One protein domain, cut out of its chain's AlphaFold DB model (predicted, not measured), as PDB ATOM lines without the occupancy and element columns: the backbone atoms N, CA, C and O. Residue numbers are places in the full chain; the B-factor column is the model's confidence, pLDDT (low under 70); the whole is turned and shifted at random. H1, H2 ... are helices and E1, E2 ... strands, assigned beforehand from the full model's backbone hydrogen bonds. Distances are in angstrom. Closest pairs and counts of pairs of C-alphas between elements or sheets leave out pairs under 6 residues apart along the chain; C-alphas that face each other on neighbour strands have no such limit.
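What this domain is: This is residues 271 to 407 of the 724 residues of a protein of Microbispora tritici (UniProt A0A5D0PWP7). Crossed helices make the larger lobe, with H3 in the middle and H2, H4 and H5 around it; the two-stranded hairpin E1 E2 is on one side of this lobe, E1 along H5, and H1 is on another. H6 and H7 make a small second lobe, joined to the first by the link after H5, by the start of H7 at H3 and by the long link between H6 and H7. The printed part has 137 residues, with seven named helices and two strands in the order H1 H2 E1 E2 H3 H4 H5 H6 H7; the sheet, in the order E1, E2, is antiparallel, and the class is mostly helix. The whole is compact, with a radius of gyration of the C-alphas of 15.4 A and spans of 41 by 36 by 30 A.

How they stand to each other: E1, residues 300 to 305, and E2, residues 312 to 317, form an antiparallel hairpin; N 302 and O 315 are 2.8 A apart, within hydrogen-bond range. From E1 to H5, residues 351 to 364, the closest C-alphas are Thr 304 and Asp 359, 6.2 A. H5, with residues 357 to 361 alone, touches H3, residues 319 to 329, at a steep tilt of 61 degrees; the closest C-alphas, Ile 325 and Ala 361, are 6.7 A apart. H2, residues 285 to 297, touches H3 at Val 292 and Gly 319, closest C-alphas 4.0 A apart, and H4, residues 336 to 347, at Met 291 and Ala 347, 4.2 A. H4 touches H5, closest C-alphas Leu 342 and Leu 353, 6.8 A. H1, residues 271 to 281, and H2 only just touch, only at the corner, with 3 pairs of C-alphas within 8 A; the closest are Met 279 and Thr 285, 5.5 A. H7, residues 396 to 407, only just touches H3, with 3 pairs within 8 A, the closest Thr 324 and Phe 396, 6.2 A. H6, residues 370 to 380, touches H7 about perpendicular, at 79 degrees, closest C-alphas Cys 378 and Cys 405, 5.0 A. Every O i to N i+4 pair is within hydrogen-bond range in H1, H2 and H3, against 6 of 8 in H4, 7 of 10 in H5, 6 of 7 in H6 and 6 of 8 in H7.

Where its parts are: H1 begins at C-alpha 271, (-11.026, -8.413, 50.607), and H7 ends at C-alpha 407, (-27.490, 6.075, 50.233). H5 measures 20.5 A, H2 18.5 A and H4 17.1 A.

The domain as a whole: The farthest C-alphas, Ala 348 and Gln 379, are 41.8 A apart. The printed part has no cut. The H6 to H7 link, residues 381 to 395, is long; pLDDT is under 70 at 389 to 390.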
ATOM      1  N   SER A 271     -12.069  -9.174  51.321       92.69
ATOM      2  CA  SER A 271     -11.026  -8.413  50.607       92.69
ATOM      3  C   SER A 271      -9.816  -7.999  51.466       92.69
ATOM      4  O   SER A 271      -8.686  -8.238  51.028       92.69
ATOM      5  N   PRO A 272      -9.968  -7.452  52.695       92.25
ATOM      6  CA  PRO A 272      -8.813  -7.138  53.542       92.25
ATOM      7  C   PRO A 272      -7.970  -8.376  53.880       92.25
ATOM      8  O   PRO A 272      -6.739  -8.337  53.834       92.25
ATOM      9  N   GLY A 273      -8.631  -9.502  54.170       93.25
ATOM     10  CA  GLY A 273      -7.974 -10.776  54.450       93.25
ATOM     11  C   GLY A 273      -7.248 -11.336  53.227       93.25
ATOM     12  O   GLY A 273      -6.115 -11.804  53.352       93.25
ATOM     13  N   SER A 274      -7.856 -11.230  52.046       94.00
ATOM     14  CA  SER A 274      -7.261 -11.643  50.769       94.00
ATOM     15  C   SER A 274      -6.004 -10.840  50.438       94.00
ATOM     16  O   SER A 274      -4.976 -11.426  50.093       94.00
ATOM     17  N   LEU A 275      -6.025  -9.517  50.638       95.06
ATOM     18  CA  LEU A 275      -4.837  -8.677  50.470       95.06
ATOM     19  C   LEU A 275      -3.717  -9.091  51.435       95.06
ATOM     20  O   LEU A 275      -2.578  -9.294  51.012       95.06
ATOM     21  N   MET A 276      -4.038  -9.284  52.717       94.75
ATOM     22  CA  MET A 276      -3.064  -9.729  53.718       94.75
ATOM     23  C   MET A 276      -2.489 -11.114  53.402       94.75
ATOM     24  O   MET A 276      -1.291 -11.343  53.589       94.75
ATOM     25  N   ALA A 277      -3.303 -12.028  52.872       95.38
ATOM     26  CA  ALA A 277      -2.847 -13.332  52.407       95.38
ATOM     27  C   ALA A 277      -1.877 -13.202  51.221       95.38
ATOM     28  O   ALA A 277      -0.842 -13.873  51.200       95.38
ATOM     29  N   THR A 278      -2.142 -12.301  50.274       95.56
ATOM     30  CA  THR A 278      -1.217 -12.007  49.168       95.56
ATOM     31  C   THR A 278       0.095 -11.398  49.667       95.56
ATOM     32  O   THR A 278       1.171 -11.855  49.273       95.56
ATOM     33  N   MET A 279       0.045 -10.464  50.620       95.31
ATOM     34  CA  MET A 279       1.250  -9.929  51.270       95.31
ATOM     35  C   MET A 279       2.031 -11.021  52.015       95.31
ATOM     36  O   MET A 279       3.263 -11.042  51.980       95.31
ATOM     37  N   ALA A 280       1.346 -11.984  52.637       95.31
ATOM     38  CA  ALA A 280       1.983 -13.137  53.270       95.31
ATOM     39  C   ALA A 280       2.676 -14.060  52.251       95.31
ATOM     40  O   ALA A 280       3.807 -14.484  52.496       95.31
ATOM     41  N   LYS A 281       2.066 -14.312  51.081       93.06
ATOM     42  CA  LYS A 281       2.689 -15.069  49.973       93.06
ATOM     43  C   LYS A 281       3.982 -14.408  49.474       93.06
ATOM     44  O   LYS A 281       4.884 -15.110  49.022       93.06
ATOM     45  N   LEU A 282       4.086 -13.083  49.585       92.06
ATOM     46  CA  LEU A 282       5.284 -12.298  49.259       92.06
ATOM     47  C   LEU A 282       6.263 -12.146  50.439       92.06
ATOM     48  O   LEU A 282       7.330 -11.552  50.288       92.06
ATOM     49  N   GLY A 283       5.933 -12.680  51.620       92.94
ATOM     50  CA  GLY A 283       6.759 -12.572  52.826       92.94
ATOM     51  C   GLY A 283       6.813 -11.157  53.410       92.94
ATOM     52  O   GLY A 283       7.852 -10.765  53.950       92.94
ATOM     53  N   LEU A 284       5.730 -10.382  53.268       93.88
ATOM     54  CA  LEU A 284       5.661  -8.953  53.599       93.88
ATOM     55  C   LEU A 284       4.802  -8.605  54.814       93.88
ATOM     56  O   LEU A 284       4.849  -7.455  55.231       93.88
ATOM     57  N   THR A 285       4.074  -9.551  55.413       92.69
ATOM     58  CA  THR A 285       3.039  -9.297  56.441       92.69
ATOM     59  C   THR A 285       3.418  -8.219  57.464       92.69
ATOM     60  O   THR A 285       2.798  -7.163  57.494       92.69
ATOM     61  N   SER A 286       4.492  -8.416  58.240       92.31
ATOM     62  CA  SER A 286       4.874  -7.464  59.295       92.31
ATOM     63  C   SER A 286       5.332  -6.102  58.762       92.31
ATOM     64  O   SER A 286       5.169  -5.081  59.429       92.31
ATOM     65  N   ARG A 287       5.953  -6.078  57.575       92.12
ATOM     66  CA  ARG A 287       6.467  -4.852  56.945       92.12
ATOM     67  C   ARG A 287       5.322  -4.039  56.344       92.12
ATOM     68  O   ARG A 287       5.301  -2.824  56.503       92.12
ATOM     69  N   PHE A 288       4.340  -4.720  55.762       95.75
ATOM     70  CA  PHE A 288       3.099  -4.126  55.285       95.75
ATOM     71  C   PHE A 288       2.284  -3.521  56.438       95.75
ATOM     72  O   PHE A 288       1.917  -2.353  56.359       95.75
ATOM     73  N   ASP A 289       2.113  -4.238  57.554       94.19
ATOM     74  CA  ASP A 289       1.432  -3.697  58.744       94.19
ATOM     75  C   ASP A 289       2.139  -2.449  59.294       94.19
ATOM     76  O   ASP A 289       1.502  -1.451  59.636       94.19
ATOM     77  N   THR A 290       3.477  -2.479  59.338       93.44
ATOM     78  CA  THR A 290       4.292  -1.334  59.775       93.44
ATOM     79  C   THR A 290       4.102  -0.132  58.850       93.44
ATOM     80  O   THR A 290       3.928   0.987  59.329       93.44
ATOM     81  N   MET A 291       4.102  -0.360  57.536       95.50
ATOM     82  CA  MET A 291       3.865   0.669  56.525       95.50
ATOM     83  C   MET A 291       2.476   1.301  56.684       95.50
ATOM     84  O   MET A 291       2.376   2.526  56.766       95.50
ATOM     85  N   VAL A 292       1.418   0.486  56.772       94.81
ATOM     86  CA  VAL A 292       0.038   0.969  56.951       94.81
ATOM     87  C   VAL A 292      -0.072   1.793  58.236       94.81
ATOM     88  O   VAL A 292      -0.587   2.909  58.210       94.81
ATOM     89  N   ALA A 293       0.470   1.305  59.355       92.38
ATOM     90  CA  ALA A 293       0.444   2.030  60.623       92.38
ATOM     91  C   ALA A 293       1.207   3.366  60.561       92.38
ATOM     92  O   ALA A 293       0.716   4.379  61.061       92.38
ATOM     93  N   ALA A 294       2.385   3.390  59.928       92.06
ATOM     94  CA  ALA A 294       3.194   4.597  59.789       92.06
ATOM     95  C   ALA A 294       2.485   5.678  58.957       92.06
ATOM     96  O   ALA A 294       2.446   6.836  59.375       92.06
ATOM     97  N   LEU A 295       1.882   5.296  57.828       92.19
ATOM     98  CA  LEU A 295       1.151   6.204  56.938       92.19
ATOM     99  C   LEU A 295      -0.209   6.631  57.502       92.19
ATOM    100  O   LEU A 295      -0.651   7.746  57.248       92.19
ATOM    101  N   ASN A 296      -0.862   5.794  58.313       90.56
ATOM    102  CA  ASN A 296      -2.051   6.204  59.065       90.56
ATOM    103  C   ASN A 296      -1.714   7.242  60.145       90.56
ATOM    104  O   ASN A 296      -2.505   8.149  60.391       90.56
ATOM    105  N   ALA A 297      -0.542   7.140  60.778       90.44
ATOM    106  CA  ALA A 297      -0.077   8.142  61.735       90.44
ATOM    107  C   ALA A 297       0.379   9.443  61.048       90.44
ATOM    108  O   ALA A 297       0.171  10.527  61.592       90.44
ATOM    109  N   HIS A 298       0.991   9.340  59.865       90.25
ATOM    110  CA  HIS A 298       1.513  10.474  59.103       90.25
ATOM    111  C   HIS A 298       1.193  10.314  57.605       90.25
ATOM    112  O   HIS A 298       2.026   9.788  56.859       90.25
ATOM    113  N   PRO A 299       0.009  10.771  57.150       91.81
ATOM    114  CA  PRO A 299      -0.371  10.706  55.741       91.81
ATOM    115  C   PRO A 299       0.630  11.422  54.831       91.81
ATOM    116  O   PRO A 299       1.142  12.497  55.159       91.81
ATOM    117  N   ALA A 300       0.894  10.834  53.666       92.81
ATOM    118  CA  ALA A 300       1.854  11.345  52.695       92.81
ATOM    119  C   ALA A 300       1.163  12.199  51.625       92.81
ATOM    120  O   ALA A 300       0.078  11.858  51.158       92.81
ATOM    121  N   ALA A 301       1.806  13.297  51.222       94.06
ATOM    122  CA  ALA A 301       1.295  14.199  50.195       94.06
ATOM    123  C   ALA A 301       1.924  13.907  48.825       94.06
ATOM    124  O   ALA A 301       3.135  13.705  48.729       94.06
ATOM    125  N   TYR A 302       1.113  13.962  47.769       93.81
ATOM    126  CA  TYR A 302       1.536  13.722  46.391       93.81
ATOM    127  C   TYR A 302       1.006  14.806  45.458       93.81
ATOM    128  O   TYR A 302      -0.177  15.143  45.480       93.81
ATOM    129  N   GLU A 303       1.877  15.309  44.587       93.62
ATOM    130  CA  GLU A 303       1.493  16.195  43.489       93.62
ATOM    131  C   GLU A 303       1.096  15.346  42.279       93.62
ATOM    132  O   GLU A 303       1.913  14.606  41.729       93.62
ATOM    133  N   THR A 304      -0.151  15.456  41.836       93.25
ATOM    134  CA  THR A 304      -0.676  14.694  40.697       93.25
ATOM    135  C   THR A 304      -1.610  15.557  39.843       93.25
ATOM    136  O   THR A 304      -1.580  16.793  39.895       93.25
ATOM    137  N   ARG A 305      -2.393  14.931  38.965       93.06
ATOM    138  CA  ARG A 305      -3.364  15.582  38.096       93.06
ATOM    139  C   ARG A 305      -4.758  15.072  38.396       93.06
ATOM    140  O   ARG A 305      -4.979  13.877  38.527       93.06
ATOM    141  N   ASP A 306      -5.697  16.004  38.407       93.88
ATOM    142  CA  ASP A 306      -7.115  15.697  38.396       93.88
ATOM    143  C   ASP A 306      -7.441  14.798  37.190       93.88
ATOM    144  O   ASP A 306      -7.117  15.170  36.053       93.88
ATOM    145  N   PRO A 307      -8.059  13.629  37.393       93.38
ATOM    146  CA  PRO A 307      -8.294  12.690  36.306       93.38
ATOM    147  C   PRO A 307      -9.335  13.198  35.300       93.38
ATOM    148  O   PRO A 307      -9.269  12.838  34.126       93.38
ATOM    149  N   LEU A 308     -10.236  14.100  35.711       93.75
ATOM    150  CA  LEU A 308     -11.236  14.710  34.836       93.75
ATOM    151  C   LEU A 308     -10.706  15.984  34.171       93.75
ATOM    152  O   LEU A 308     -10.831  16.163  32.960       93.75
ATOM    153  N   THR A 309     -10.103  16.889  34.949       94.44
ATOM    154  CA  THR A 309      -9.728  18.231  34.463       94.44
ATOM    155  C   THR A 309      -8.271  18.355  34.022       94.44
ATOM    156  O   THR A 309      -7.894  19.372  33.438       94.44
ATOM    157  N   ARG A 310      -7.427  17.354  34.315       93.44
ATOM    158  CA  ARG A 310      -5.965  17.322  34.080       93.44
ATOM    159  C   ARG A 310      -5.168  18.439  34.768       93.44
ATOM    160  O   ARG A 310      -3.948  18.545  34.570       93.44
ATOM    161  N   LYS A 311      -5.831  19.261  35.590       94.06
ATOM    162  CA  LYS A 311      -5.213  20.314  36.405       94.06
ATOM    163  C   LYS A 311      -4.358  19.684  37.497       94.06
ATOM    164  O   LYS A 311      -4.691  18.621  38.007       94.06
ATOM    165  N   ARG A 312      -3.253  20.343  37.849       94.25
ATOM    166  CA  ARG A 312      -2.420  19.906  38.976       94.25
ATOM    167  C   ARG A 312      -3.197  20.039  40.281       94.25
ATOM    168  O   ARG A 312      -3.895  21.036  40.462       94.25
ATOM    169  N   LEU A 313      -3.050  19.055  41.155       94.31
ATOM    170  CA  LEU A 313      -3.584  19.065  42.509       94.31
ATOM    171  C   LEU A 313      -2.655  18.294  43.445       94.31
ATOM    172  O   LEU A 313      -1.875  17.452  42.995       94.31
ATOM    173  N   THR A 314      -2.802  18.561  44.734       94.50
ATOM    174  CA  THR A 314      -2.169  17.797  45.806       94.50
ATOM    175  C   THR A 314      -3.202  16.842  46.401       94.50
ATOM    176  O   THR A 314      -4.334  17.261  46.661       94.50
ATOM    177  N   VAL A 315      -2.825  15.580  46.602       93.12
ATOM    178  CA  VAL A 315      -3.595  14.602  47.389       93.12
ATOM    179  C   VAL A 315      -2.827  14.179  48.630       93.12
ATOM    180  O   VAL A 315      -1.595  14.176  48.620       93.12
ATOM    181  N   TRP A 316      -3.551  13.775  49.669       92.56
ATOM    182  CA  TRP A 316      -3.012  13.172  50.883       92.56
ATOM    183  C   TRP A 316      -3.514  11.740  50.986       92.56
ATOM    184  O   TRP A 316      -4.717  11.517  50.913       92.56
ATOM    185  N   LEU A 317      -2.590  10.795  51.146       91.81
ATOM    186  CA  LEU A 317      -2.893   9.370  51.244       91.81
ATOM    187  C   LEU A 317      -2.436   8.835  52.598       91.81
ATOM    188  O   LEU A 317      -1.266   8.991  52.974       91.81
ATOM    189  N   ASN A 318      -3.357   8.209  53.320       90.88
ATOM    190  CA  ASN A 318      -3.074   7.487  54.555       90.88
ATOM    191  C   ASN A 318      -2.697   6.017  54.257       90.88
ATOM    192  O   ASN A 318      -2.586   5.596  53.105       90.88
ATOM    193  N   GLY A 319      -2.446   5.218  55.293       91.88
ATOM    194  CA  GLY A 319      -2.055   3.817  55.133       91.88
ATOM    195  C   GLY A 319      -3.147   2.924  54.539       91.88
ATOM    196  O   GLY A 319      -2.819   1.997  53.803       91.88
ATOM    197  N   ASP A 320      -4.418   3.209  54.823       90.81
ATOM    198  CA  ASP A 320      -5.576   2.504  54.259       90.81
ATOM    199  C   ASP A 320      -5.727   2.807  52.742       90.81
ATOM    200  O   ASP A 320      -5.930   1.892  51.932       90.81
ATOM    201  N   ASP A 321      -5.502   4.060  52.326       90.94
ATOM    202  CA  ASP A 321      -5.461   4.468  50.911       90.94
ATOM    203  C   ASP A 321      -4.310   3.786  50.166       90.94
ATOM    204  O   ASP A 321      -4.487   3.231  49.079       90.94
ATOM    205  N   VAL A 322      -3.113   3.787  50.762       94.25
ATOM    206  CA  VAL A 322      -1.938   3.140  50.168       94.25
ATOM    207  C   VAL A 322      -2.129   1.627  50.083       94.25
ATOM    208  O   VAL A 322      -1.766   1.033  49.072       94.25
ATOM    209  N   ALA A 323      -2.749   0.992  51.081       94.62
ATOM    210  CA  ALA A 323      -3.104  -0.421  51.006       94.62
ATOM    211  C   ALA A 323      -4.063  -0.719  49.844       94.62
ATOM    212  O   ALA A 323      -3.856  -1.700  49.129       94.62
ATOM    213  N   THR A 324      -5.058   0.145  49.618       92.75
ATOM    214  CA  THR A 324      -5.963   0.052  48.462       92.75
ATOM    215  C   THR A 324      -5.178   0.149  47.151       92.75
ATOM    216  O   THR A 324      -5.297  -0.730  46.302       92.75
ATOM    217  N   ILE A 325      -4.312   1.159  47.004       94.31
ATOM    218  CA  ILE A 325      -3.490   1.352  45.797       94.31
ATOM    219  C   ILE A 325      -2.581   0.149  45.539       94.31
ATOM    220  O   ILE A 325      -2.458  -0.286  44.398       94.31
ATOM    221  N   LEU A 326      -1.941  -0.405  46.572       94.56
ATOM    222  CA  LEU A 326      -1.078  -1.578  46.417       94.56
ATOM    223  C   LEU A 326      -1.874  -2.843  46.079       94.56
ATOM    224  O   LEU A 326      -1.379  -3.672  45.318       94.56
ATOM    225  N   GLY A 327      -3.091  -2.988  46.609       93.31
ATOM    226  CA  GLY A 327      -4.010  -4.065  46.240       93.31
ATOM    227  C   GLY A 327      -4.388  -4.021  44.760       93.31
ATOM    228  O   GLY A 327      -4.264  -5.031  44.074       93.31
ATOM    229  N   GLU A 328      -4.754  -2.845  44.250       91.44
ATOM    230  CA  GLU A 328      -5.030  -2.638  42.820       91.44
ATOM    231  C   GLU A 328      -3.767  -2.818  41.967       91.44
ATOM    232  O   GLU A 328      -3.794  -3.456  40.918       91.44
ATOM    233  N   ALA A 329      -2.613  -2.337  42.434       91.75
ATOM    234  CA  ALA A 329      -1.362  -2.473  41.696       91.75
ATOM    235  C   ALA A 329      -0.920  -3.939  41.538       91.75
ATOM    236  O   ALA A 329      -0.270  -4.270  40.552       91.75
ATOM    237  N   LEU A 330      -1.300  -4.836  42.458       92.06
ATOM    238  CA  LEU A 330      -1.052  -6.281  42.346       92.06
ATOM    239  C   LEU A 330      -1.850  -6.962  41.224       92.06
ATOM    240  O   LEU A 330      -1.578  -8.123  40.909       92.06
ATOM    241  N   HIS A 331      -2.811  -6.272  40.600       89.69
ATOM    242  CA  HIS A 331      -3.442  -6.756  39.370       89.69
ATOM    243  C   HIS A 331      -2.414  -6.805  38.240       89.69
ATOM    244  O   HIS A 331      -2.390  -7.752  37.452       89.69
ATOM    245  N   GLU A 332      -1.510  -5.825  38.221       85.00
ATOM    246  CA  GLU A 332      -0.439  -5.729  37.246       85.00
ATOM    247  C   GLU A 332       0.692  -6.688  37.601       85.00
ATOM    248  O   GLU A 332       1.385  -6.588  38.617       85.00
ATOM    249  N   THR A 333       0.900  -7.645  36.709       82.31
ATOM    250  CA  THR A 333       1.840  -8.746  36.919       82.31
ATOM    251  C   THR A 333       3.296  -8.266  37.029       82.31
ATOM    252  O   THR A 333       4.084  -8.872  37.753       82.31
ATOM    253  N   ASP A 334       3.612  -7.124  36.416       80.94
ATOM    254  CA  ASP A 334       4.926  -6.468  36.452       80.94
ATOM    255  C   ASP A 334       5.196  -5.730  37.787       80.94
ATOM    256  O   ASP A 334       6.340  -5.434  38.134       80.94
ATOM    257  N   VAL A 335       4.161  -5.474  38.602       86.56
ATOM    258  CA  VAL A 335       4.309  -4.842  39.929       86.56
ATOM    259  C   VAL A 335       4.660  -5.864  41.013       86.56
ATOM    260  O   VAL A 335       5.405  -5.566  41.948       86.56
ATOM    261  N   ILE A 336       4.169  -7.098  40.897       88.38
ATOM    262  CA  ILE A 336       4.432  -8.176  41.861       88.38
ATOM    263  C   ILE A 336       5.934  -8.355  42.173       88.38
ATOM    264  O   ILE A 336       6.272  -8.412  43.361       88.38
ATOM    265  N   PRO A 337       6.862  -8.420  41.190       85.19
ATOM    266  CA  PRO A 337       8.275  -8.621  41.496       85.19
ATOM    267  C   PRO A 337       8.890  -7.475  42.295       85.19
ATOM    268  O   PRO A 337       9.840  -7.718  43.033       85.19
ATOM    269  N   VAL A 338       8.366  -6.254  42.176       86.50
ATOM    270  CA  VAL A 338       8.891  -5.076  42.877       86.50
ATOM    271  C   VAL A 338       8.195  -4.776  44.202       86.50
ATOM    272  O   VAL A 338       8.731  -4.016  45.012       86.50
ATOM    273  N   MET A 339       7.043  -5.398  44.458       91.12
ATOM    274  CA  MET A 339       6.237  -5.180  45.658       91.12
ATOM    275  C   MET A 339       7.041  -5.297  46.966       91.12
ATOM    276  O   MET A 339       6.894  -4.411  47.811       91.12
ATOM    277  N   PRO A 340       7.944  -6.287  47.158       90.50
ATOM    278  CA  PRO A 340       8.740  -6.353  48.381       90.50
ATOM    279  C   PRO A 340       9.602  -5.116  48.621       90.50
ATOM    280  O   PRO A 340       9.604  -4.566  49.717       90.50
ATOM    281  N   ALA A 341      10.300  -4.651  47.585       86.12
ATOM    282  CA  ALA A 341      11.187  -3.503  47.696       86.12
ATOM    283  C   ALA A 341      10.401  -2.191  47.876       86.12
ATOM    284  O   ALA A 341      10.830  -1.314  48.626       86.12
ATOM    285  N   LEU A 342       9.232  -2.081  47.237       89.75
ATOM    286  CA  LEU A 342       8.326  -0.949  47.408       89.75
ATOM    287  C   LEU A 342       7.809  -0.858  48.851       89.75
ATOM    288  O   LEU A 342       7.962   0.186  49.479       89.75
ATOM    289  N   VAL A 343       7.266  -1.947  49.405       93.25
ATOM    290  CA  VAL A 343       6.764  -1.981  50.793       93.25
ATOM    291  C   VAL A 343       7.882  -1.689  51.795       93.25
ATOM    292  O   VAL A 343       7.671  -0.920  52.731       93.25
ATOM    293  N   ASP A 344       9.084  -2.233  51.586       88.75
ATOM    294  CA  ASP A 344      10.242  -1.968  52.449       88.75
ATOM    295  C   ASP A 344      10.641  -0.484  52.431       88.75
ATOM    296  O   ASP A 344      10.902   0.107  53.482       88.75
ATOM    297  N   GLY A 345      10.657   0.139  51.249       88.06
ATOM    298  CA  GLY A 345      10.939   1.565  51.094       88.06
ATOM    299  C   GLY A 345       9.890   2.444  51.777       88.06
ATOM    300  O   GLY A 345      10.248   3.343  52.541       88.06
ATOM    301  N   LEU A 346       8.605   2.149  51.568       91.88
ATOM    302  CA  LEU A 346       7.499   2.887  52.184       91.88
ATOM    303  C   LEU A 346       7.498   2.738  53.713       91.88
ATOM    304  O   LEU A 346       7.355   3.735  54.418       91.88
ATOM    305  N   ALA A 347       7.748   1.534  54.236       88.88
ATOM    306  CA  ALA A 347       7.909   1.294  55.673       88.88
ATOM    307  C   ALA A 347       9.104   2.060  56.272       88.88
ATOM    308  O   ALA A 347       9.075   2.434  57.443       88.88
ATOM    309  N   ALA A 348      10.143   2.324  55.472       88.31
ATOM    310  CA  ALA A 348      11.294   3.146  55.846       88.31
ATOM    311  C   ALA A 348      11.070   4.663  55.650       88.31
ATOM    312  O   ALA A 348      12.001   5.443  55.853       88.31
ATOM    313  N   GLY A 349       9.864   5.090  55.259       88.50
ATOM    314  CA  GLY A 349       9.497   6.497  55.077       88.50
ATOM    315  C   GLY A 349       9.814   7.085  53.698       88.50
ATOM    316  O   GLY A 349       9.680   8.294  53.525       88.50
ATOM    317  N   ARG A 350      10.208   6.263  52.714       89.38
ATOM    318  CA  ARG A 350      10.459   6.680  51.320       89.38
ATOM    319  C   ARG A 350       9.165   6.760  50.511       89.38
ATOM    320  O   ARG A 350       8.914   5.951  49.615       89.38
ATOM    321  N   THR A 351       8.291   7.688  50.883       91.38
ATOM    322  CA  THR A 351       6.940   7.811  50.313       91.38
ATOM    323  C   THR A 351       6.945   8.230  48.843       91.38
ATOM    324  O   THR A 351       6.035   7.875  48.099       91.38
ATOM    325  N   GLU A 352       8.011   8.869  48.360       88.06
ATOM    326  CA  GLU A 352       8.182   9.261  46.960       88.06
ATOM    327  C   GLU A 352       8.154   8.083  45.974       88.06
ATOM    328  O   GLU A 352       7.891   8.294  44.787       88.06
ATOM    329  N   LEU A 353       8.406   6.856  46.442       88.94
ATOM    330  CA  LEU A 353       8.348   5.637  45.631       88.94
ATOM    331  C   LEU A 353       6.922   5.285  45.186       88.94
ATOM    332  O   LEU A 353       6.762   4.582  44.192       88.94
ATOM    333  N   LEU A 354       5.892   5.784  45.879       91.19
ATOM    334  CA  LEU A 354       4.493   5.509  45.540       91.19
ATOM    335  C   LEU A 354       3.977   6.368  44.377       91.19
ATOM    336  O   LEU A 354       2.981   6.012  43.752       91.19
ATOM    337  N   GLN A 355       4.648   7.476  44.046       91.12
ATOM    338  CA  GLN A 355       4.188   8.444  43.042       91.12
ATOM    339  C   GLN A 355       3.711   7.820  41.708       91.12
ATOM    340  O   GLN A 355       2.664   8.254  41.221       91.12
ATOM    341  N   PRO A 356       4.394   6.815  41.109       88.81
ATOM    342  CA  PRO A 356       3.917   6.178  39.880       88.81
ATOM    343  C   PRO A 356       2.549   5.509  40.045       88.81
ATOM    344  O   PRO A 356       1.690   5.648  39.177       88.81
ATOM    345  N   LEU A 357       2.331   4.833  41.176       91.06
ATOM    346  CA  LEU A 357       1.079   4.140  41.465       91.06
ATOM    347  C   LEU A 357      -0.047   5.119  41.812       91.06
ATOM    348  O   LEU A 357      -1.180   4.889  41.407       91.06
ATOM    349  N   VAL A 358       0.254   6.239  42.483       92.75
ATOM    350  CA  VAL A 358      -0.731   7.316  42.713       92.75
ATOM    351  C   VAL A 358      -1.234   7.884  41.388       92.75
ATOM    352  O   VAL A 358      -2.435   8.039  41.177       92.75
ATOM    353  N   ASP A 359      -0.308   8.179  40.477       90.31
ATOM    354  CA  ASP A 359      -0.636   8.695  39.154       90.31
ATOM    355  C   ASP A 359      -1.459   7.690  38.325       90.31
ATOM    356  O   ASP A 359      -2.441   8.080  37.692       90.31
ATOM    357  N   GLN A 360      -1.079   6.408  38.350       87.94
ATOM    358  CA  GLN A 360      -1.800   5.334  37.663       87.94
ATOM    359  C   GLN A 360      -3.206   5.124  38.238       87.94
ATOM    360  O   GLN A 360      -4.165   5.022  37.473       87.94
ATOM    361  N   ALA A 361      -3.349   5.107  39.567       89.88
ATOM    362  CA  ALA A 361      -4.640   4.981  40.236       89.88
ATOM    363  C   ALA A 361      -5.578   6.136  39.853       89.88
ATOM    364  O   ALA A 361      -6.737   5.906  39.514       89.88
ATOM    365  N   GLY A 362      -5.057   7.369  39.819       89.69
ATOM    366  CA  GLY A 362      -5.801   8.542  39.363       89.69
ATOM    367  C   GLY A 362      -6.320   8.389  37.931       89.69
ATOM    368  O   GLY A 362      -7.521   8.525  37.697       89.69
ATOM    369  N   ASP A 363      -5.446   8.055  36.975       86.25
ATOM    370  CA  ASP A 363      -5.840   7.840  35.574       86.25
ATOM    371  C   ASP A 363      -6.890   6.707  35.445       86.25
ATOM    372  O   ASP A 363      -7.860   6.828  34.681       86.25
ATOM    373  N   GLY A 364      -6.762   5.653  36.260       86.00
ATOM    374  CA  GLY A 364      -7.676   4.511  36.324       86.00
ATOM    375  C   GLY A 364      -9.111   4.847  36.749       86.00
ATOM    376  O   GLY A 364     -10.048   4.195  36.274       86.00
ATOM    377  N   LEU A 365      -9.333   5.906  37.538       90.31
ATOM    378  CA  LEU A 365     -10.675   6.301  38.008       90.31
ATOM    379  C   LEU A 365     -11.658   6.619  36.871       90.31
ATOM    380  O   LEU A 365     -12.868   6.529  37.061       90.31
ATOM    381  N   THR A 366     -11.167   6.983  35.684       89.50
ATOM    382  CA  THR A 366     -12.013   7.336  34.523       89.50
ATOM    383  C   THR A 366     -12.244   6.186  33.546       89.50
ATOM    384  O   THR A 366     -12.987   6.340  32.568       89.50
ATOM    385  N   SER A 367     -11.615   5.038  33.804       85.50
ATOM    386  CA  SER A 367     -11.750   3.826  32.989       85.50
ATOM    387  C   SER A 367     -12.986   2.986  33.338       85.50
ATOM    388  O   SER A 367     -13.331   2.075  32.586       85.50
ATOM    389  N   HIS A 368     -13.684   3.335  34.426       87.00
ATOM    390  CA  HIS A 368     -14.860   2.634  34.939       87.00
ATOM    391  C   HIS A 368     -16.145   3.445  34.754       87.00
ATOM    392  O   HIS A 368     -16.193   4.656  34.991       87.00
ATOM    393  N   GLU A 369     -17.227   2.764  34.387       96.19
ATOM    394  CA  GLU A 369     -18.575   3.326  34.421       96.19
ATOM    395  C   GLU A 369     -19.156   3.208  35.836       96.19
ATOM    396  O   GLU A 369     -19.879   2.269  36.157       96.19
ATOM    397  N   TRP A 370     -18.822   4.172  36.698       97.00
ATOM    398  CA  TRP A 370     -19.190   4.173  38.121       97.00
ATOM    399  C   TRP A 370     -20.693   4.031  38.406       97.00
ATOM    400  O   TRP A 370     -21.066   3.441  39.416       97.00
ATOM    401  N   GLY A 371     -21.566   4.534  37.530       97.94
ATOM    402  CA  GLY A 371     -23.009   4.367  37.705       97.94
ATOM    403  C   GLY A 371     -23.453   2.926  37.489       97.94
ATOM    404  O   GLY A 371     -24.267   2.417  38.254       97.94
ATOM    405  N   LEU A 372     -22.875   2.248  36.492       98.44
ATOM    406  CA  LEU A 372     -23.072   0.815  36.288       98.44
ATOM    407  C   LEU A 372     -22.442   0.012  37.431       98.44
ATOM    408  O   LEU A 372     -23.085  -0.902  37.940       98.44
ATOM    409  N   TYR A 373     -21.229   0.380  37.856       97.88
ATOM    410  CA  TYR A 373     -20.553  -0.258  38.984       97.88
ATOM    411  C   TYR A 373     -21.469  -0.291  40.211       97.88
ATOM    412  O   TYR A 373     -21.846  -1.369  40.660       97.88
ATOM    413  N   TYR A 374     -21.939   0.864  40.689       98.12
ATOM    414  CA  TYR A 374     -22.810   0.906  41.865       98.12
ATOM    415  C   TYR A 374     -24.199   0.311  41.628       98.12
ATOM    416  O   TYR A 374     -24.744  -0.313  42.537       98.12
ATOM    417  N   ALA A 375     -24.767   0.424  40.423       98.12
ATOM    418  CA  ALA A 375     -26.041  -0.227  40.130       98.12
ATOM    419  C   ALA A 375     -25.955  -1.751  40.319       98.12
ATOM    420  O   ALA A 375     -26.869  -2.341  40.895       98.12
ATOM    421  N   VAL A 376     -24.850  -2.374  39.906       97.38
ATOM    422  CA  VAL A 376     -24.603  -3.804  40.121       97.38
ATOM    423  C   VAL A 376     -24.234  -4.080  41.578       97.38
ATOM    424  O   VAL A 376     -24.929  -4.848  42.243       97.38
ATOM    425  N   GLN A 377     -23.184  -3.437  42.102       95.94
ATOM    426  CA  GLN A 377     -22.638  -3.742  43.428       95.94
ATOM    427  C   GLN A 377     -23.692  -3.625  44.531       95.94
ATOM    428  O   GLN A 377     -23.795  -4.508  45.383       95.94
ATOM    429  N   CYS A 378     -24.517  -2.574  44.499       97.62
ATOM    430  CA  CYS A 378     -25.511  -2.332  45.539       97.62
ATOM    431  C   CYS A 378     -26.659  -3.347  45.537       97.62
ATOM    432  O   CYS A 378     -27.276  -3.557  46.580       97.62
ATOM    433  N   GLN A 379     -26.938  -3.981  44.397       96.94
ATOM    434  CA  GLN A 379     -27.999  -4.981  44.269       96.94
ATOM    435  C   GLN A 379     -27.471  -6.410  44.439       96.94
ATOM    436  O   GLN A 379     -28.154  -7.235  45.042       96.94
ATOM    437  N   ASP A 380     -26.278  -6.706  43.921       94.75
ATOM    438  CA  ASP A 380     -25.766  -8.074  43.790       94.75
ATOM    439  C   ASP A 380     -24.688  -8.447  44.823       94.75
ATOM    440  O   ASP A 380     -24.651  -9.600  45.249       94.75
ATOM    441  N   GLU A 381     -23.828  -7.512  45.249       93.56
ATOM    442  CA  GLU A 381     -22.716  -7.809  46.174       93.56
ATOM    443  C   GLU A 381     -23.006  -7.351  47.602       93.56
ATOM    444  O   GLU A 381     -22.972  -8.146  48.545       93.56
ATOM    445  N   THR A 382     -23.304  -6.062  47.784       95.12
ATOM    446  CA  THR A 382     -23.468  -5.420  49.096       95.12
ATOM    447  C   THR A 382     -24.431  -6.177  50.021       95.12
ATOM    448  O   THR A 382     -24.069  -6.372  51.182       95.12
ATOM    449  N   PRO A 383     -25.594  -6.696  49.562       94.06
ATOM    450  CA  PRO A 383     -26.520  -7.422  50.437       94.06
ATOM    451  C   PRO A 383     -25.955  -8.704  51.074       94.06
ATOM    452  O   PRO A 383     -26.463  -9.142  52.105       94.06
ATOM    453  N   GLY A 384     -24.926  -9.320  50.479       91.31
ATOM    454  CA  GLY A 384     -24.269 -10.518  51.019       91.31
ATOM    455  C   GLY A 384     -23.194 -10.227  52.076       91.31
ATOM    456  O   GLY A 384     -22.698 -11.148  52.731       91.31
ATOM    457  N   ASN A 385     -22.826  -8.960  52.263       93.31
ATOM    458  CA  ASN A 385     -21.693  -8.536  53.083       93.31
ATOM    459  C   ASN A 385     -22.150  -7.927  54.414       93.31
ATOM    460  O   ASN A 385     -23.270  -7.437  54.546       93.31
ATOM    461  N   SER A 386     -21.290  -8.003  55.431       91.50
ATOM    462  CA  SER A 386     -21.546  -7.431  56.761       91.50
ATOM    463  C   SER A 386     -20.723  -6.187  57.073       91.50
ATOM    464  O   SER A 386     -21.067  -5.483  58.019       91.50
ATOM    465  N   PHE A 387     -19.682  -5.907  56.286       88.06
ATOM    466  CA  PHE A 387     -18.780  -4.768  56.435       88.06
ATOM    467  C   PHE A 387     -18.194  -4.667  57.854       88.06
ATOM    468  O   PHE A 387     -18.467  -3.711  58.586       88.06
ATOM    469  N   PRO A 388     -17.400  -5.665  58.292       79.88
ATOM    470  CA  PRO A 388     -16.833  -5.670  59.633       79.88
ATOM    471  C   PRO A 388     -15.882  -4.479  59.826       79.88
ATOM    472  O   PRO A 388     -14.773  -4.453  59.298       79.88
ATOM    473  N   GLY A 389     -16.289  -3.506  60.646       69.69
ATOM    474  CA  GLY A 389     -15.535  -2.261  60.868       69.69
ATOM    475  C   GLY A 389     -14.177  -2.409  61.572       69.69
ATOM    476  O   GLY A 389     -13.470  -1.418  61.725       69.69
ATOM    477  N   SER A 390     -13.808  -3.616  62.014       67.69
ATOM    478  CA  SER A 390     -12.507  -3.928  62.624       67.69
ATOM    479  C   SER A 390     -11.492  -4.536  61.650       67.69
ATOM    480  O   SER A 390     -10.394  -4.892  62.075       67.69
ATOM    481  N   ALA A 391     -11.857  -4.742  60.382       73.56
ATOM    482  CA  ALA A 391     -10.941  -5.293  59.392       73.56
ATOM    483  C   ALA A 391      -9.896  -4.241  58.985       73.56
ATOM    484  O   ALA A 391     -10.245  -3.117  58.626       73.56
ATOM    485  N   HIS A 392      -8.617  -4.617  59.046       76.31
ATOM    486  CA  HIS A 392      -7.496  -3.789  58.610       76.31
ATOM    487  C   HIS A 392      -6.682  -4.521  57.532       76.31
ATOM    488  O   HIS A 392      -6.509  -5.738  57.644       76.31
ATOM    489  N   PRO A 393      -6.155  -3.799  56.525       84.31
ATOM    490  CA  PRO A 393      -6.413  -2.382  56.228       84.31
ATOM    491  C   PRO A 393      -7.873  -2.127  55.807       84.31
ATOM    492  O   PRO A 393      -8.553  -3.037  55.325       84.31
ATOM    493  N   ARG A 394      -8.370  -0.899  56.001       85.44
ATOM    494  CA  ARG A 394      -9.734  -0.524  55.588       85.44
ATOM    495  C   ARG A 394      -9.724  -0.109  54.124       85.44
ATOM    496  O   ARG A 394      -9.387   1.016  53.793       85.44
ATOM    497  N   LEU A 395     -10.070  -1.037  53.244       86.19
ATOM    498  CA  LEU A 395     -10.019  -0.789  51.806       86.19
ATOM    499  C   LEU A 395     -11.135   0.160  51.355       86.19
ATOM    500  O   LEU A 395     -12.268   0.067  51.841       86.19
ATOM    501  N   PHE A 396     -10.820   1.020  50.378       84.19
ATOM    502  CA  PHE A 396     -11.763   1.967  49.766       84.19
ATOM    503  C   PHE A 396     -13.073   1.281  49.359       84.19
ATOM    504  O   PHE A 396     -14.150   1.733  49.743       84.19
ATOM    505  N   THR A 397     -12.967   0.148  48.657       81.62
ATOM    506  CA  THR A 397     -14.106  -0.634  48.156       81.62
ATOM    507  C   THR A 397     -15.011  -1.145  49.275       81.62
ATOM    508  O   THR A 397     -16.207  -1.268  49.082       81.62
ATOM    509  N   GLY A 398     -14.498  -1.396  50.483       85.12
ATOM    510  CA  GLY A 398     -15.341  -1.800  51.613       85.12
ATOM    511  C   GLY A 398     -16.088  -0.624  52.243       85.12
ATOM    512  O   GLY A 398     -17.288  -0.697  52.494       85.12
ATOM    513  N   VAL A 399     -15.374   0.468  52.524       85.19
ATOM    514  CA  VAL A 399     -15.908   1.594  53.308       85.19
ATOM    515  C   VAL A 399     -16.807   2.494  52.463       85.19
ATOM    516  O   VAL A 399     -17.911   2.851  52.884       85.19
ATOM    517  N   VAL A 400     -16.341   2.874  51.274       89.50
ATOM    518  CA  VAL A 400     -17.045   3.823  50.409       89.50
ATOM    519  C   VAL A 400     -18.253   3.160  49.761       89.50
ATOM    520  O   VAL A 400     -19.334   3.752  49.777       89.50
ATOM    521  N   ASP A 401     -18.125   1.919  49.291       92.75
ATOM    522  CA  ASP A 401     -19.226   1.264  48.584       92.75
ATOM    523  C   ASP A 401     -20.390   0.940  49.520       92.75
ATOM    524  O   ASP A 401     -21.547   1.133  49.143       92.75
ATOM    525  N   ALA A 402     -20.118   0.551  50.772       92.44
ATOM    526  CA  ALA A 402     -21.159   0.388  51.787       92.44
ATOM    527  C   ALA A 402     -21.963   1.681  51.992       92.44
ATOM    528  O   ALA A 402     -23.197   1.659  52.035       92.44
ATOM    529  N   ALA A 403     -21.269   2.817  52.093       92.81
ATOM    530  CA  ALA A 403     -21.891   4.115  52.314       92.81
ATOM    531  C   ALA A 403     -22.693   4.581  51.087       92.81
ATOM    532  O   ALA A 403     -23.832   5.035  51.230       92.81
ATOM    533  N   VAL A 404     -22.136   4.431  49.881       95.88
ATOM    534  CA  VAL A 404     -22.823   4.767  48.624       95.88
ATOM    535  C   VAL A 404     -24.055   3.887  48.434       95.88
ATOM    536  O   VAL A 404     -25.133   4.413  48.172       95.88
ATOM    537  N   CYS A 405     -23.943   2.576  48.638       96.88
ATOM    538  CA  CYS A 405     -25.073   1.665  48.491       96.88
ATOM    539  C   CYS A 405     -26.163   1.885  49.540       96.88
ATOM    540  O   CYS A 405     -27.348   1.811  49.209       96.88
ATOM    541  N   GLY A 406     -25.787   2.226  50.776       95.38
ATOM    542  CA  GLY A 406     -26.736   2.649  51.804       95.38
ATOM    543  C   GLY A 406     -27.508   3.912  51.408       95.38
ATOM    544  O   GLY A 406     -28.706   3.999  51.670       95.38
ATOM    545  N   ALA A 407     -26.850   4.862  50.736       95.50
ATOM    546  CA  ALA A 407     -27.490   6.075  50.233       95.50
ATOM    547  C   ALA A 407     -28.353   5.828  48.985       95.50
ATOM    548  O   ALA A 407     -29.425   6.415  48.870       95.50
TER     549      ALA A 407